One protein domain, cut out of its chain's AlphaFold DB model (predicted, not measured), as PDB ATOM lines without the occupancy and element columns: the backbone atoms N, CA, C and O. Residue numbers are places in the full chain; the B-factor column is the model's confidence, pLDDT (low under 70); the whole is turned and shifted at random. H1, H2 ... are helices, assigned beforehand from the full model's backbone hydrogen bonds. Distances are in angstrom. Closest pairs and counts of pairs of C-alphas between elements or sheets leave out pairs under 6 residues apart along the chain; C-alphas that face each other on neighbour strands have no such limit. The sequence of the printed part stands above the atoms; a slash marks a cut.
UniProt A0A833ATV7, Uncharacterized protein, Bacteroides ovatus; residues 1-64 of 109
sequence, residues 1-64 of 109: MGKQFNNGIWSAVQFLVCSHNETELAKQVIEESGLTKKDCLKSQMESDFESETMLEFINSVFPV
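What this domain is: This is residues 1 to 64 of the 109 residues of an uncharacterized protein of Bacteroides ovatus (UniProt A0A833ATV7). Two helical hairpins are packed crosswise: the long helix H1 has H2 folded back beside it, and the pair H3 and H4, side by side with each other, crosses H1 at two places along its length. H1 is the core piece, the helix that the other three touch. The printed part has 64 residues with four named helices, in the order H1, H2, H3, H4 along the chain, and no named strand; the class is all helix. The whole is compact, with a radius of gyration of the C-alphas of 10.5 A, and its rounded outline spans 30 by 25 by 24 A.

How they stand to each other: Start with H1, residues 2 to 20, which is the hub and touches three helices. Go on past the tight link of two residues to H2, residues 23 to 33, which touches H1 and makes a helical hairpin with it. Their lines stand at a shallow tilt of 12 degrees and they run opposite ways; look for the closest C-alphas at Val 13 and Ala 26, 5.1 A apart. Of H1, residues 9 to 17 alone touch H2. Further along come H3, residues 37 to 46, and H4, residues 52 to 61, which touch and form a second helical hairpin. They run opposite ways at a shallow tilt of 18 degrees, and their closest C-alphas, those of Lys 37 and Ile 58, are 6.9 A apart. H3 touches H1 about perpendicular, at 83 degrees, with the closest C-alphas, those of Asn 7 and Ser 43, 6.3 A apart; of H1, residues 6 to 10 alone touch H3. H4 touches H1 through residues 14 to 18 of H1 alone, with the closest C-alphas at Gln 14 and Met 54, 7.2 A apart. The lines of H1 and H4 stand at 71 degrees, only just about perpendicular. The packing of the helices is part aligned, part crossed: of the four touching pairs, two are at a shallow tilt. H2 and H4 are close but not clearly touching, with the closest C-alphas, those of Lys 27 and Val 61, 6.3 A apart, and they run the same way at a steep tilt of 60 degrees. H2 and H3 follow each other in the chain but are apart. In the backbones of H1, H2, H3 and H4, every pair of O i and N i+4 is within hydrogen-bond range.

Where its parts are: Find C-alpha 2 at (-26.061, -48.615, 18.234); from there H1 runs 26.8 A to C-alpha 20 at (-28.972, -56.284, -7.246), with z falling along the way. H2 begins at C-alpha 23, at (-29.308, -47.983, -5.874), and z rises again over its 15.4 A to C-alpha 33. H3 covers 14.1 A from Lys 37 to Glu 46. H4 covers 14.4 A from Glu 52 to Val 61, where you find C-alpha 61 at (-26.195, -40.360, -1.554).

The domain as a whole: The two C-alphas farthest apart are those of Met 1 and Asn 21, at 30.0 A, and the first and last printed C-alphas, those of Met 1 and Val 64, are 29.5 A apart. The printed part has no cut, and the links H1 to H2, H2 to H3 and H3 to H4 are tight, with 2, 3 and 5 residues. Met 1 is the chain's first residue. Read the B-factor column for the model's confidence: the mean pLDDT of the printed part is 85.0, and it is under 70 at residues 1 to 5, at residue 50 and at residue 64.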
ATOM      1  N   MET A   1     -26.308 -50.074  22.345       46.84
ATOM      2  CA  MET A   1     -27.166 -50.719  21.324       46.84
ATOM      3  C   MET A   1     -26.980 -50.199  19.888       46.84
ATOM      4  O   MET A   1     -27.617 -50.751  19.012       46.84
ATOM      5  N   GLY A   2     -26.110 -49.216  19.588       58.06
ATOM      6  CA  GLY A   2     -26.061 -48.615  18.234       58.06
ATOM      7  C   GLY A   2     -25.163 -49.293  17.182       58.06
ATOM      8  O   GLY A   2     -25.513 -49.308  16.011       58.06
ATOM      9  N   LYS A   3     -24.012 -49.875  17.558       58.31
ATOM     10  CA  LYS A   3     -23.025 -50.365  16.566       58.31
ATOM     11  C   LYS A   3     -23.499 -51.573  15.743       58.31
ATOM     12  O   LYS A   3     -23.318 -51.585  14.536       58.31
ATOM     13  N   GLN A   4     -24.104 -52.577  16.383       62.00
ATOM     14  CA  GLN A   4     -24.565 -53.785  15.680       62.00
ATOM     15  C   GLN A   4     -25.731 -53.501  14.726       62.00
ATOM     16  O   GLN A   4     -25.771 -54.064  13.639       62.00
ATOM     17  N   PHE A   5     -26.645 -52.603  15.111       64.06
ATOM     18  CA  PHE A   5     -27.782 -52.217  14.276       64.06
ATOM     19  C   PHE A   5     -27.325 -51.522  12.984       64.06
ATOM     20  O   PHE A   5     -27.731 -51.919  11.894       64.06
ATOM     21  N   ASN A   6     -26.390 -50.571  13.094       74.44
ATOM     22  CA  ASN A   6     -25.845 -49.856  11.938       74.44
ATOM     23  C   ASN A   6     -25.095 -50.789  10.972       74.44
ATOM     24  O   ASN A   6     -25.212 -50.635   9.760       74.44
ATOM     25  N   ASN A   7     -24.380 -51.792  11.492       78.19
ATOM     26  CA  ASN A   7     -23.672 -52.767  10.657       78.19
ATOM     27  C   ASN A   7     -24.637 -53.688   9.890       78.19
ATOM     28  O   ASN A   7     -24.368 -54.035   8.739       78.19
ATOM     29  N   GLY A   8     -25.776 -54.047  10.493       86.12
ATOM     30  CA  GLY A   8     -26.830 -54.805   9.813       86.12
ATOM     31  C   GLY A   8     -27.448 -54.026   8.650       86.12
ATOM     32  O   GLY A   8     -27.569 -54.559   7.549       86.12
ATOM     33  N   ILE A   9     -27.758 -52.743   8.865       89.94
ATOM     34  CA  ILE A   9     -28.270 -51.858   7.807       89.94
ATOM     35  C   ILE A   9     -27.239 -51.696   6.686       89.94
ATOM     36  O   ILE A   9     -27.584 -51.818   5.513       89.94
ATOM     37  N   TRP A  10     -25.968 -51.472   7.029       91.19
ATOM     38  CA  TRP A  10     -24.907 -51.334   6.030       91.19
ATOM     39  C   TRP A  10     -24.738 -52.596   5.174       91.19
ATOM     40  O   TRP A  10     -24.585 -52.495   3.960       91.19
ATOM     41  N   SER A  11     -24.854 -53.779   5.780       89.81
ATOM     42  CA  SER A  11     -24.801 -55.055   5.051       89.81
ATOM     43  C   SER A  11     -25.955 -55.185   4.047       89.81
ATOM     44  O   SER A  11     -25.748 -55.624   2.917       89.81
ATOM     45  N   ALA A  12     -27.164 -54.755   4.424       92.06
ATOM     46  CA  ALA A  12     -28.309 -54.724   3.513       92.06
ATOM     47  C   ALA A  12     -28.090 -53.737   2.352       92.06
ATOM     48  O   ALA A  12     -28.359 -54.066   1.201       92.06
ATOM     49  N   VAL A  13     -27.530 -52.558   2.636       92.75
ATOM     50  CA  VAL A  13     -27.161 -51.568   1.614       92.75
ATOM     51  C   VAL A  13     -26.124 -52.137   0.638       92.75
ATOM     52  O   VAL A  13     -26.310 -52.031  -0.572       92.75
ATOM     53  N   GLN A  14     -25.062 -52.779   1.137       90.88
ATOM     54  CA  GLN A  14     -24.047 -53.424   0.295       90.88
ATOM     55  C   GLN A  14     -24.664 -54.495  -0.613       90.88
ATOM     56  O   GLN A  14     -24.354 -54.548  -1.804       90.88
ATOM     57  N   PHE A  15     -25.577 -55.309  -0.076       90.31
ATOM     58  CA  PHE A  15     -26.284 -56.334  -0.839       90.31
ATOM     59  C   PHE A  15     -27.124 -55.737  -1.980       90.31
ATOM     60  O   PHE A  15     -26.995 -56.167  -3.126       90.31
ATOM     61  N   LEU A  16     -27.915 -54.698  -1.695       92.44
ATOM     62  CA  LEU A  16     -28.746 -54.017  -2.694       92.44
ATOM     63  C   LEU A  16     -27.912 -53.388  -3.817       92.44
ATOM     64  O   LEU A  16     -28.228 -53.559  -4.994       92.44
ATOM     65  N   VAL A  17     -26.822 -52.699  -3.469       90.50
ATOM     66  CA  VAL A  17     -25.977 -51.996  -4.446       90.50
ATOM     67  C   VAL A  17     -25.155 -52.978  -5.280       90.50
ATOM     68  O   VAL A  17     -25.190 -52.914  -6.504       90.50
ATOM     69  N   CYS A  18     -24.425 -53.896  -4.642       86.69
ATOM     70  CA  CYS A  18     -23.447 -54.735  -5.339       86.69
ATOM     71  C   CYS A  18     -24.050 -55.993  -5.978       86.69
ATOM     72  O   CYS A  18     -23.517 -56.459  -6.980       86.69
ATOM     73  N   SER A  19     -25.126 -56.559  -5.418       85.06
ATOM     74  CA  SER A  19     -25.707 -57.818  -5.928       85.06
ATOM     75  C   SER A  19     -26.930 -57.598  -6.816       85.06
ATOM     76  O   SER A  19     -27.166 -58.382  -7.730       85.06
ATOM     77  N   HIS A  20     -27.696 -56.531  -6.567       82.19
ATOM     78  CA  HIS A  20     -28.972 -56.284  -7.246       82.19
ATOM     79  C   HIS A  20     -29.004 -54.995  -8.075       82.19
ATOM     80  O   HIS A  20     -29.941 -54.797  -8.845       82.19
ATOM     81  N   ASN A  21     -27.974 -54.144  -7.973       86.25
ATOM     82  CA  ASN A  21     -27.920 -52.833  -8.626       86.25
ATOM     83  C   ASN A  21     -29.136 -51.938  -8.278       86.25
ATOM     84  O   ASN A  21     -29.569 -51.100  -9.068       86.25
ATOM     85  N   GLU A  22     -29.699 -52.114  -7.079       91.38
ATOM     86  CA  GLU A  22     -30.888 -51.409  -6.586       91.38
ATOM     87  C   GLU A  22     -30.497 -50.142  -5.810       91.38
ATOM     88  O   GLU A  22     -30.714 -50.007  -4.603       91.38
ATOM     89  N   THR A  23     -29.888 -49.180  -6.507       90.56
ATOM     90  CA  THR A  23     -29.308 -47.983  -5.874       90.56
ATOM     91  C   THR A  23     -30.346 -47.052  -5.246       90.56
ATOM     92  O   THR A  23     -30.055 -46.410  -4.241       90.56
ATOM     93  N   GLU A  24     -31.558 -46.969  -5.797       93.19
ATOM     94  CA  GLU A  24     -32.613 -46.103  -5.248       93.19
ATOM     95  C   GLU A  24     -33.201 -46.662  -3.948       93.19
ATOM     96  O   GLU A  24     -33.406 -45.914  -2.994       93.19
ATOM     97  N   LEU A  25     -33.386 -47.983  -3.862       94.00
ATOM     98  CA  LEU A  25     -33.832 -48.622  -2.625       94.00
ATOM     99  C   LEU A  25     -32.755 -48.513  -1.539       94.00
ATOM    100  O   LEU A  25     -33.047 -48.174  -0.395       94.00
ATOM    101  N   ALA A  26     -31.487 -48.715  -1.906       94.69
ATOM    102  CA  ALA A  26     -30.369 -48.533  -0.989       94.69
ATOM    103  C   ALA A  26     -30.278 -47.092  -0.440       94.69
ATOM    104  O   ALA A  26     -29.954 -46.904   0.733       94.69
ATOM    105  N   LYS A  27     -30.592 -46.072  -1.256       94.06
ATOM    106  CA  LYS A  27     -30.685 -44.671  -0.805       94.06
ATOM    107  C   LYS A  27     -31.795 -44.485   0.225       94.06
ATOM    108  O   LYS A  27     -31.525 -43.930   1.286       94.06
ATOM    109  N   GLN A  28     -32.994 -45.002  -0.047       94.44
ATOM    110  CA  GLN A  28     -34.126 -44.930   0.887       94.44
ATOM    111  C   GLN A  28     -33.786 -45.570   2.237       94.44
ATOM    112  O   GLN A  28     -34.020 -44.967   3.280       94.44
ATOM    113  N   VAL A  29     -33.136 -46.739   2.232       94.50
ATOM    114  CA  VAL A  29     -32.689 -47.409   3.464       94.50
ATOM    115  C   VAL A  29     -31.734 -46.525   4.277       94.50
ATOM    116  O   VAL A  29     -31.843 -46.453   5.503       94.50
ATOM    117  N   ILE A  30     -30.799 -45.826   3.626       93.06
ATOM    118  CA  ILE A  30     -29.892 -44.886   4.304       93.06
ATOM    119  C   ILE A  30     -30.659 -43.688   4.880       93.06
ATOM    120  O   ILE A  30     -30.413 -43.302   6.024       93.06
ATOM    121  N   GLU A  31     -31.582 -43.111   4.110       90.31
ATOM    122  CA  GLU A  31     -32.372 -41.947   4.526       90.31
ATOM    123  C   GLU A  31     -33.262 -42.265   5.734       90.31
ATOM    124  O   GLU A  31     -33.233 -41.541   6.729       90.31
ATOM    125  N   GLU A  32     -33.994 -43.379   5.690       92.00
ATOM    126  CA  GLU A  32     -34.905 -43.801   6.760       92.00
ATOM    127  C   GLU A  32     -34.168 -44.246   8.026       92.00
ATOM    128  O   GLU A  32     -34.660 -44.058   9.141       92.00
ATOM    129  N   SER A  33     -32.966 -44.809   7.879       90.19
ATOM    130  CA  SER A  33     -32.140 -45.214   9.022       90.19
ATOM    131  C   SER A  33     -31.419 -44.052   9.706       90.19
ATOM    132  O   SER A  33     -30.909 -44.217  10.817       90.19
ATOM    133  N   GLY A  34     -31.360 -42.880   9.066       89.12
ATOM    134  CA  GLY A  34     -30.648 -41.711   9.580       89.12
ATOM    135  C   GLY A  34     -29.125 -41.882   9.615       89.12
ATOM    136  O   GLY A  34     -28.447 -41.177  10.369       89.12
ATOM    137  N   LEU A  35     -28.574 -42.816   8.830       90.19
ATOM    138  CA  LEU A  35     -27.130 -43.011   8.729       90.19
ATOM    139  C   LEU A  35     -26.466 -41.775   8.119       90.19
ATOM    140  O   LEU A  35     -26.912 -41.227   7.113       90.19
ATOM    141  N   THR A  36     -25.356 -41.338   8.714       90.69
ATOM    142  CA  THR A  36     -24.568 -40.235   8.157       90.69
ATOM    143  C   THR A  36     -23.500 -40.752   7.199       90.69
ATOM    144  O   THR A  36     -23.044 -41.891   7.312       90.69
ATOM    145  N   LYS A  37     -22.972 -39.879   6.327       89.81
ATOM    146  CA  LYS A  37     -21.804 -40.202   5.483       89.81
ATOM    147  C   LYS A  37     -20.644 -40.799   6.288       89.81
ATOM    148  O   LYS A  37     -19.967 -41.705   5.816       89.81
ATOM    149  N   LYS A  38     -20.410 -40.294   7.506       89.06
ATOM    150  CA  LYS A  38     -19.342 -40.786   8.388       89.06
ATOM    151  C   LYS A  38     -19.609 -42.216   8.853       89.06
ATOM    152  O   LYS A  38     -18.662 -42.992   8.927       89.06
ATOM    153  N   ASP A  39     -20.859 -42.548   9.160       90.69
ATOM    154  CA  ASP A  39     -21.244 -43.899   9.569       90.69
ATOM    155  C   ASP A  39     -21.082 -44.875   8.402       90.69
ATOM    156  O   ASP A  39     -20.414 -45.889   8.568       90.69
ATOM    157  N   CYS A  40     -21.567 -44.519   7.207       90.75
ATOM    158  CA  CYS A  40     -21.402 -45.330   5.999       90.75
ATOM    159  C   CYS A  40     -19.925 -45.571   5.657       90.75
ATOM    160  O   CYS A  40     -19.522 -46.709   5.449       90.75
ATOM    161  N   LEU A  41     -19.092 -44.521   5.654       89.56
ATOM    162  CA  LEU A  41     -17.652 -44.654   5.397       89.56
ATOM    163  C   LEU A  41     -16.969 -45.537   6.439       89.56
ATOM    164  O   LEU A  41     -16.114 -46.347   6.100       89.56
ATOM    165  N   LYS A  42     -17.348 -45.392   7.709       88.88
ATOM    166  CA  LYS A  42     -16.792 -46.202   8.783       88.88
ATOM    167  C   LYS A  42     -17.193 -47.670   8.640       88.88
ATOM    168  O   LYS A  42     -16.317 -48.521   8.713       88.88
ATOM    169  N   SER A  43     -18.473 -47.965   8.424       90.00
ATOM    170  CA  SER A  43     -18.948 -49.336   8.218       90.00
ATOM    171  C   SER A  43     -18.363 -49.958   6.949       90.00
ATOM    172  O   SER A  43     -18.059 -51.144   6.951       90.00
ATOM    173  N   GLN A  44     -18.117 -49.161   5.904       88.94
ATOM    174  CA  GLN A  44     -17.404 -49.600   4.705       88.94
ATOM    175  C   GLN A  44     -15.936 -49.940   4.995       88.94
ATOM    176  O   GLN A  44     -15.464 -50.974   4.544       88.94
ATOM    177  N   MET A  45     -15.225 -49.115   5.770       86.06
ATOM    178  CA  MET A  45     -13.846 -49.410   6.192       86.06
ATOM    179  C   MET A  45     -13.751 -50.614   7.136       86.06
ATOM    180  O   MET A  45     -12.744 -51.308   7.139       86.06
ATOM    181  N   GLU A  46     -14.763 -50.819   7.982       85.94
ATOM    182  CA  GLU A  46     -14.848 -51.970   8.890       85.94
ATOM    183  C   GLU A  46     -15.334 -53.242   8.178       85.94
ATOM    184  O   GLU A  46     -15.279 -54.318   8.768       85.94
ATOM    185  N   SER A  47     -15.823 -53.136   6.940       78.50
ATOM    186  CA  SER A  47     -16.161 -54.302   6.130       78.50
ATOM    187  C   SER A  47     -14.905 -54.845   5.453       78.50
ATOM    188  O   SER A  47     -14.134 -54.075   4.889       78.50
ATOM    189  N   ASP A  48     -14.735 -56.168   5.424       73.31
ATOM    190  CA  ASP A  48     -13.646 -56.847   4.693       73.31
ATOM    191  C   ASP A  48     -13.820 -56.780   3.156       73.31
ATOM    192  O   ASP A  48     -13.300 -57.604   2.406       73.31
ATOM    193  N   PHE A  49     -14.606 -55.818   2.674       70.94
ATOM    194  CA  PHE A  49     -15.025 -55.675   1.292       70.94
ATOM    195  C   PHE A  49     -14.715 -54.260   0.810       70.94
ATOM    196  O   PHE A  49     -15.512 -53.344   0.994       70.94
ATOM    197  N   GLU A  50     -13.559 -54.064   0.181       61.72
ATOM    198  CA  GLU A  50     -13.225 -52.807  -0.491       61.72
ATOM    199  C   GLU A  50     -13.861 -52.778  -1.885       61.72
ATOM    200  O   GLU A  50     -13.571 -53.619  -2.733       61.72
ATOM    201  N   SER A  51     -14.741 -51.807  -2.136       72.94
ATOM    202  CA  SER A  51     -15.400 -51.648  -3.432       72.94
ATOM    203  C   SER A  51     -15.481 -50.175  -3.812       72.94
ATOM    204  O   SER A  51     -16.107 -49.371  -3.116       72.94
ATOM    205  N   GLU A  52     -14.853 -49.829  -4.938       84.00
ATOM    206  CA  GLU A  52     -14.964 -48.513  -5.577       84.00
ATOM    207  C   GLU A  52     -16.437 -48.144  -5.808       84.00
ATOM    208  O   GLU A  52     -16.856 -47.036  -5.478       84.00
ATOM    209  N   THR A  53     -17.260 -49.119  -6.210       87.94
ATOM    210  CA  THR A  53     -18.711 -48.970  -6.394       87.94
ATOM    211  C   THR A  53     -19.420 -48.496  -5.125       87.94
ATOM    212  O   THR A  53     -20.304 -47.642  -5.190       87.94
ATOM    213  N   MET A  54     -19.029 -48.992  -3.945       90.44
ATOM    214  CA  MET A  54     -19.633 -48.544  -2.684       90.44
ATOM    215  C   MET A  54     -19.225 -47.114  -2.328       90.44
ATOM    216  O   MET A  54     -20.041 -46.357  -1.801       90.44
ATOM    217  N   LEU A  55     -17.991 -46.706  -2.636       88.75
ATOM    218  CA  LEU A  55     -17.543 -45.326  -2.431       88.75
ATOM    219  C   LEU A  55     -18.256 -44.353  -3.377       88.75
ATOM    220  O   LEU A  55     -18.696 -43.285  -2.941       88.75
ATOM    221  N   GLU A  56     -18.414 -44.721  -4.648       89.00
ATOM    222  CA  GLU A  56     -19.210 -43.967  -5.620       89.00
ATOM    223  C   GLU A  56     -20.662 -43.839  -5.160       89.00
ATOM    224  O   GLU A  56     -21.209 -42.733  -5.129       89.00
ATOM    225  N   PHE A  57     -21.257 -44.941  -4.700       91.75
ATOM    226  CA  PHE A  57     -22.606 -44.944  -4.156       91.75
ATOM    227  C   PHE A  57     -22.740 -43.996  -2.956       91.75
ATOM    228  O   PHE A  57     -23.604 -43.116  -2.980       91.75
ATOM    229  N   ILE A  58     -21.856 -44.082  -1.955       91.38
ATOM    230  CA  ILE A  58     -21.847 -43.171  -0.793       91.38
ATOM    231  C   ILE A  58     -21.760 -41.708  -1.246       91.38
ATOM    232  O   ILE A  58     -22.435 -40.843  -0.687       91.38
ATOM    233  N   ASN A  59     -20.936 -41.407  -2.250       88.44
ATOM    234  CA  ASN A  59     -20.815 -40.053  -2.789       88.44
ATOM    235  C   ASN A  59     -22.057 -39.605  -3.569       88.44
ATOM    236  O   ASN A  59     -22.339 -38.409  -3.586       88.44
ATOM    237  N   SER A  60     -22.810 -40.531  -4.164       89.44
ATOM    238  CA  SER A  60     -24.094 -40.230  -4.805       89.44
ATOM    239  C   SER A  60     -25.195 -39.902  -3.787       89.44
ATOM    240  O   SER A  60     -25.996 -39.005  -4.036       89.44
ATOM    241  N   VAL A  61     -25.212 -40.586  -2.633       90.50
ATOM    242  CA  VAL A  61     -26.195 -40.360  -1.554       90.50
ATOM    243  C   VAL A  61     -25.857 -39.098  -0.769       90.50
ATOM    244  O   VAL A  61     -26.718 -38.280  -0.455       90.50
ATOM    245  N   PHE A  62     -24.570 -38.916  -0.477       88.75
ATOM    246  CA  PHE A  62     -24.042 -37.767   0.238       88.75
ATOM    247  C   PHE A  62     -23.125 -36.973  -0.694       88.75
ATOM    248  O   PHE A  62     -21.888 -37.042  -0.536       88.75
ATOM    249  N   PRO A  63     -23.708 -36.227  -1.659       75.69
ATOM    250  CA  PRO A  63     -22.932 -35.392  -2.555       75.69
ATOM    251  C   PRO A  63     -22.046 -34.488  -1.715       75.69
ATOM    252  O   PRO A  63     -22.459 -33.972  -0.673       75.69
ATOM    253  N   VAL A  64     -20.786 -34.347  -2.126       67.50
ATOM    254  CA  VAL A  64     -19.833 -33.488  -1.428       67.50
ATOM    255  C   VAL A  64     -20.385 -32.069  -1.489       67.50
ATOM    256  O   VAL A  64     -20.308 -31.399  -2.516       67.50
TER     257      VAL A  64